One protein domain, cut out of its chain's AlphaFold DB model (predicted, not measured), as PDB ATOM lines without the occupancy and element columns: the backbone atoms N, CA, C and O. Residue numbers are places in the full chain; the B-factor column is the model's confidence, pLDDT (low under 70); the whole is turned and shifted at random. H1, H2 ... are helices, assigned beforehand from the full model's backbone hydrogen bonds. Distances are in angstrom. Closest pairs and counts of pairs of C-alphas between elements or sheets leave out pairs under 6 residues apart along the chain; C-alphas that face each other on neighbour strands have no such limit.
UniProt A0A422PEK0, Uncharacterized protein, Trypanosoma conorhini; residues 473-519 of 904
ATOM      1  N   GLU A 473      31.335  58.540 122.763       83.81
ATOM      2  CA  GLU A 473      31.737  58.216 121.390       83.81
ATOM      3  C   GLU A 473      30.994  59.057 120.335       83.81
ATOM      4  O   GLU A 473      31.595  59.526 119.368       83.81
ATOM      5  N   ALA A 474      29.704  59.330 120.542       85.00
ATOM      6  CA  ALA A 474      28.932  60.246 119.709       85.00
ATOM      7  C   ALA A 474      29.507  61.670 119.759       85.00
ATOM      8  O   ALA A 474      29.654  62.306 118.716       85.00
ATOM      9  N   SER A 475      29.909  62.158 120.941       91.19
ATOM     10  CA  SER A 475      30.525  63.487 121.064       91.19
ATOM     11  C   SER A 475      31.921  63.575 120.430       91.19
ATOM     12  O   SER A 475      32.252  64.611 119.853       91.19
ATOM     13  N   THR A 476      32.727  62.503 120.451       91.38
ATOM     14  CA  THR A 476      34.006  62.473 119.718       91.38
ATOM     15  C   THR A 476      33.790  62.414 118.208       91.38
ATOM     16  O   THR A 476      34.377  63.228 117.502       91.38
ATOM     17  N   ARG A 477      32.875  61.563 117.715       91.75
ATOM     18  CA  ARG A 477      32.500  61.497 116.286       91.75
ATOM     19  C   ARG A 477      31.896  62.818 115.775       91.75
ATOM     20  O   ARG A 477      32.055  63.160 114.607       91.75
ATOM     21  N   ALA A 478      31.210  63.582 116.631       93.06
ATOM     22  CA  ALA A 478      30.702  64.913 116.289       93.06
ATOM     23  C   ALA A 478      31.835  65.946 116.143       93.06
ATOM     24  O   ALA A 478      31.878  66.662 115.143       93.06
ATOM     25  N   LYS A 479      32.784  65.983 117.090       95.94
ATOM     26  CA  LYS A 479      33.973  66.855 117.018       95.94
ATOM     27  C   LYS A 479      34.881  66.505 115.837       95.94
ATOM     28  O   LYS A 479      35.380  67.398 115.165       95.94
ATOM     29  N   GLU A 480      35.041  65.220 115.542       95.75
ATOM     30  CA  GLU A 480      35.751  64.710 114.365       95.75
ATOM     31  C   GLU A 480      35.098  65.191 113.059       95.75
ATOM     32  O   GLU A 480      35.773  65.766 112.211       95.75
ATOM     33  N   ARG A 481      33.768  65.078 112.929       94.50
ATOM     34  CA  ARG A 481      33.020  65.628 111.782       94.50
ATOM     35  C   ARG A 481      33.136  67.149 111.656       94.50
ATOM     36  O   ARG A 481      33.138  67.651 110.536       94.50
ATOM     37  N   GLN A 482      33.224  67.880 112.768       95.88
ATOM     38  CA  GLN A 482      33.471  69.323 112.745       95.88
ATOM     39  C   GLN A 482      34.895  69.640 112.273       95.88
ATOM     40  O   GLN A 482      35.050  70.475 111.385       95.88
ATOM     41  N   ARG A 483      35.913  68.936 112.789       95.88
ATOM     42  CA  ARG A 483      37.297  69.070 112.319       95.88
ATOM     43  C   ARG A 483      37.392  68.795 110.818       95.88
ATOM     44  O   ARG A 483      37.940  69.617 110.105       95.88
ATOM     45  N   ILE A 484      36.819  67.691 110.334       91.94
ATOM     46  CA  ILE A 484      36.841  67.321 108.909       91.94
ATOM     47  C   ILE A 484      36.211  68.420 108.036       91.94
ATOM     48  O   ILE A 484      36.729  68.711 106.964       91.94
ATOM     49  N   ARG A 485      35.136  69.081 108.494       90.88
ATOM     50  CA  ARG A 485      34.560  70.242 107.789       90.88
ATOM     51  C   ARG A 485      35.512  71.432 107.754       90.88
ATOM     52  O   ARG A 485      35.747  71.954 106.677       90.88
ATOM     53  N   GLN A 486      36.108  71.798 108.888       94.69
ATOM     54  CA  GLN A 486      37.090  72.887 108.964       94.69
ATOM     55  C   GLN A 486      38.353  72.594 108.134       94.69
ATOM     56  O   GLN A 486      38.945  73.500 107.560       94.69
ATOM     57  N   GLU A 487      38.750  71.325 108.036       92.25
ATOM     58  CA  GLU A 487      39.869  70.850 107.218       92.25
ATOM     59  C   GLU A 487      39.513  70.915 105.718       92.25
ATOM     60  O   GLU A 487      40.312  71.407 104.929       92.25
ATOM     61  N   HIS A 488      38.278  70.568 105.324       87.19
ATOM     62  CA  HIS A 488      37.764  70.808 103.966       87.19
ATOM     63  C   HIS A 488      37.606  72.299 103.621       87.19
ATOM     64  O   HIS A 488      37.942  72.691 102.509       87.19
ATOM     65  N   GLU A 489      37.107  73.128 104.540       84.69
ATOM     66  CA  GLU A 489      36.966  74.582 104.368       84.69
ATOM     67  C   GLU A 489      38.341  75.246 104.211       84.69
ATOM     68  O   GLU A 489      38.534  76.063 103.311       84.69
ATOM     69  N   ARG A 490      39.327  74.828 105.018       90.88
ATOM     70  CA  ARG A 490      40.725  75.247 104.883       90.88
ATOM     71  C   ARG A 490      41.314  74.815 103.541       90.88
ATOM     72  O   ARG A 490      41.865  75.656 102.841       90.88
ATOM     73  N   LEU A 491      41.175  73.548 103.152       83.12
ATOM     74  CA  LEU A 491      41.692  73.058 101.869       83.12
ATOM     75  C   LEU A 491      41.007  73.739 100.670       83.12
ATOM     76  O   LEU A 491      41.663  74.004  99.671       83.12
ATOM     77  N   ALA A 492      39.725  74.097 100.773       75.62
ATOM     78  CA  ALA A 492      39.018  74.879  99.755       75.62
ATOM     79  C   ALA A 492      39.476  76.353  99.671       75.62
ATOM     80  O   ALA A 492      39.231  77.003  98.655       75.62
ATOM     81  N   ALA A 493      40.138  76.870 100.710       76.06
ATOM     82  CA  ALA A 493      40.795  78.178 100.712       76.06
ATOM     83  C   ALA A 493      42.288  78.110 100.322       76.06
ATOM     84  O   ALA A 493      42.822  79.084  99.801       76.06
ATOM     85  N   GLU A 494      42.960  76.977 100.561       80.12
ATOM     86  CA  GLU A 494      44.354  76.729 100.155       80.12
ATOM     87  C   GLU A 494      44.481  76.292  98.688       80.12
ATOM     88  O   GLU A 494      45.497  76.575  98.053       80.12
ATOM     89  N   VAL A 495      43.454  75.652  98.115       76.94
ATOM     90  CA  VAL A 495      43.341  75.497  96.658       76.94
ATOM     91  C   VAL A 495      43.175  76.895  96.047       76.94
ATOM     92  O   VAL A 495      42.180  77.564  96.354       76.94
ATOM     93  N   PRO A 496      44.098  77.352  95.173       72.56
ATOM     94  CA  PRO A 496      43.960  78.647  94.519       72.56
ATOM     95  C   PRO A 496      42.641  78.660  93.755       72.56
ATOM     96  O   PRO A 496      42.334  77.702  93.042       72.56
ATOM     97  N   HIS A 497      41.840  79.709  93.952       76.44
ATOM     98  CA  HIS A 497      40.465  79.764  93.464       76.44
ATOM     99  C   HIS A 497      40.416  79.604  91.939       76.44
ATOM    100  O   HIS A 497      40.599  80.565  91.192       76.44
ATOM    101  N   LEU A 498      40.157  78.373  91.490       81.06
ATOM    102  CA  LEU A 498      39.914  78.056  90.090       81.06
ATOM    103  C   LEU A 498      38.792  78.965  89.603       81.06
ATOM    104  O   LEU A 498      37.765  79.086  90.279       81.06
ATOM    105  N   SER A 499      38.982  79.603  88.446       86.31
ATOM    106  CA  SER A 499      37.960  80.500  87.914       86.31
ATOM    107  C   SER A 499      36.637  79.740  87.789       86.31
ATOM    108  O   SER A 499      36.610  78.523  87.564       86.31
ATOM    109  N   GLN A 500      35.517  80.446  87.939       78.94
ATOM    110  CA  GLN A 500      34.195  79.825  87.838       78.94
ATOM    111  C   GLN A 500      34.026  79.083  86.497       78.94
ATOM    112  O   GLN A 500      33.355  78.054  86.433       78.94
ATOM    113  N   GLU A 501      34.701  79.557  85.451       87.12
ATOM    114  CA  GLU A 501      34.794  78.926  84.138       87.12
ATOM    115  C   GLU A 501      35.592  77.618  84.177       87.12
ATOM    116  O   GLU A 501      35.061  76.596  83.744       87.12
ATOM    117  N   THR A 502      36.802  77.600  84.754       89.69
ATOM    118  CA  THR A 502      37.606  76.375  84.931       89.69
ATOM    119  C   THR A 502      36.864  75.339  85.775       89.69
ATOM    120  O   THR A 502      36.812  74.165  85.410       89.69
ATOM    121  N   TRP A 503      36.213  75.755  86.867       87.69
ATOM    122  CA  TRP A 503      35.400  74.865  87.702       87.69
ATOM    123  C   TRP A 503      34.216  74.263  86.928       87.69
ATOM    124  O   TRP A 503      33.962  73.058  86.998       87.69
ATOM    125  N   LEU A 504      33.507  75.075  86.136       88.56
ATOM    126  CA  LEU A 504      32.420  74.599  85.276       88.56
ATOM    127  C   LEU A 504      32.925  73.740  84.106       88.56
ATOM    128  O   LEU A 504      32.226  72.809  83.710       88.56
ATOM    129  N   ALA A 505      34.119  74.000  83.570       92.62
ATOM    130  CA  ALA A 505      34.762  73.176  82.549       92.62
ATOM    131  C   ALA A 505      35.114  71.789  83.103       92.62
ATOM    132  O   ALA A 505      34.636  70.792  82.565       92.62
ATOM    133  N   MET A 506      35.818  71.711  84.241       92.56
ATOM    134  CA  MET A 506      36.089  70.440  84.926       92.56
ATOM    135  C   MET A 506      34.798  69.683  85.258       92.56
ATOM    136  O   MET A 506      34.729  68.472  85.075       92.56
ATOM    137  N   ARG A 507      33.742  70.378  85.708       93.69
ATOM    138  CA  ARG A 507      32.450  69.744  86.009       93.69
ATOM    139  C   ARG A 507      31.770  69.166  84.761       93.69
ATOM    140  O   ARG A 507      31.216  68.071  84.841       93.69
ATOM    141  N   ARG A 508      31.820  69.870  83.623       95.88
ATOM    142  CA  ARG A 508      31.327  69.366  82.326       95.88
ATOM    143  C   ARG A 508      32.150  68.173  81.843       95.88
ATOM    144  O   ARG A 508      31.569  67.211  81.353       95.88
ATOM    145  N   GLU A 509      33.469  68.202  82.015       96.25
ATOM    146  CA  GLU A 509      34.346  67.116  81.570       96.25
ATOM    147  C   GLU A 509      34.208  65.866  82.450       96.25
ATOM    148  O   GLU A 509      34.081  64.758  81.938       96.25
ATOM    149  N   LEU A 510      34.072  66.024  83.771       96.62
ATOM    150  CA  LEU A 510      33.694  64.924  84.665       96.62
ATOM    151  C   LEU A 510      32.331  64.322  84.289       96.62
ATOM    152  O   LEU A 510      32.182  63.100  84.316       96.62
ATOM    153  N   GLN A 511      31.351  65.142  83.891       92.94
ATOM    154  CA  GLN A 511      30.072  64.634  83.389       92.94
ATOM    155  C   GLN A 511      30.246  63.867  82.066       92.94
ATOM    156  O   GLN A 511      29.741  62.752  81.953       92.94
ATOM    157  N   ARG A 512      31.009  64.398  81.100       97.00
ATOM    158  CA  ARG A 512      31.349  63.700  79.844       97.00
ATOM    159  C   ARG A 512      32.027  62.357  80.104       97.00
ATOM    160  O   ARG A 512      31.629  61.361  79.511       97.00
ATOM    161  N   LEU A 513      32.991  62.293  81.022       96.69
ATOM    162  CA  LEU A 513      33.671  61.050  81.401       96.69
ATOM    163  C   LEU A 513      32.711  60.038  82.046       96.69
ATOM    164  O   LEU A 513      32.792  58.844  81.750       96.69
ATOM    165  N   VAL A 514      31.763  60.493  82.874       96.69
ATOM    166  CA  VAL A 514      30.689  59.644  83.421       96.69
ATOM    167  C   VAL A 514      29.751  59.143  82.318       96.69
ATOM    168  O   VAL A 514      29.407  57.965  82.325       96.69
ATOM    169  N   GLU A 515      29.387  59.976  81.342       94.88
ATOM    170  CA  GLU A 515      28.548  59.581  80.202       94.88
ATOM    171  C   GLU A 515      29.259  58.632  79.225       94.88
ATOM    172  O   GLU A 515      28.662  57.669  78.752       94.88
ATOM    173  N   VAL A 516      30.542  58.857  78.925       95.56
ATOM    174  CA  VAL A 516      31.358  57.941  78.109       95.56
ATOM    175  C   VAL A 516      31.512  56.603  78.826       95.56
ATOM    176  O   VAL A 516      31.397  55.548  78.199       95.56
ATOM    177  N   ARG A 517      31.717  56.620  80.150       92.69
ATOM    178  CA  ARG A 517      31.775  55.402  80.958       92.69
ATOM    179  C   ARG A 517      30.432  54.675  80.987       92.69
ATOM    180  O   ARG A 517      30.432  53.465  80.777       92.69
ATOM    181  N   SER A 518      29.315  55.376  81.200       91.75
ATOM    182  CA  SER A 518      27.985  54.756  81.259       91.75
ATOM    183  C   SER A 518      27.586  54.144  79.914       91.75
ATOM    184  O   SER A 518      27.161  52.990  79.892       91.75
ATOM    185  N   LYS A 519      27.839  54.843  78.797       91.81
ATOM    186  CA  LYS A 519      27.654  54.330  77.426       91.81
ATOM    187  C   LYS A 519      28.501  53.077  77.172       91.81
ATOM    188  O   LYS A 519      27.971  52.074  76.703       91.81
TER     189      LYS A 519
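Overview. This is residues 473 to 519 of the 904 residues of an uncharacterized protein of Trypanosoma conorhini (UniProt A0A422PEK0). What shape do the atoms make? Two helices, H1 and H2, form a wide, open V, its arms joined at the point by residues 495 to 499. How is it made up? The printed part has 47 residues with two named helices, H1 then H2, no named strand, and class all helix. How spread is it? It is extended, with a radius of gyration of the C-alphas of 16.5 A, and flat, spanning 44 by 29 by 10 A.

Along the chain. Where is the longest helix? H1, residues 473 to 494, runs 30.9 A from C-alpha 473 at (31.737, 58.216, 121.390). Where is the other? H2, residues 500 to 519, runs 28.3 A to C-alpha 519 at (27.654, 54.330, 77.426).

Arrangement. Do H1 and H2 meet? They are apart, with no C-alpha of one within 8 A of the other. Are their backbones well formed? In H1 and H2 every O i to N i+4 pair is within hydrogen-bond range.

Size, cuts and confidence. How large is it? The two C-alphas farthest apart, of Ser 475 and Lys 519, are 44.7 A apart. Is it whole? The printed part has no cut, the link H1 to H2 is tight, and no printed residue is under 70 in pLDDT.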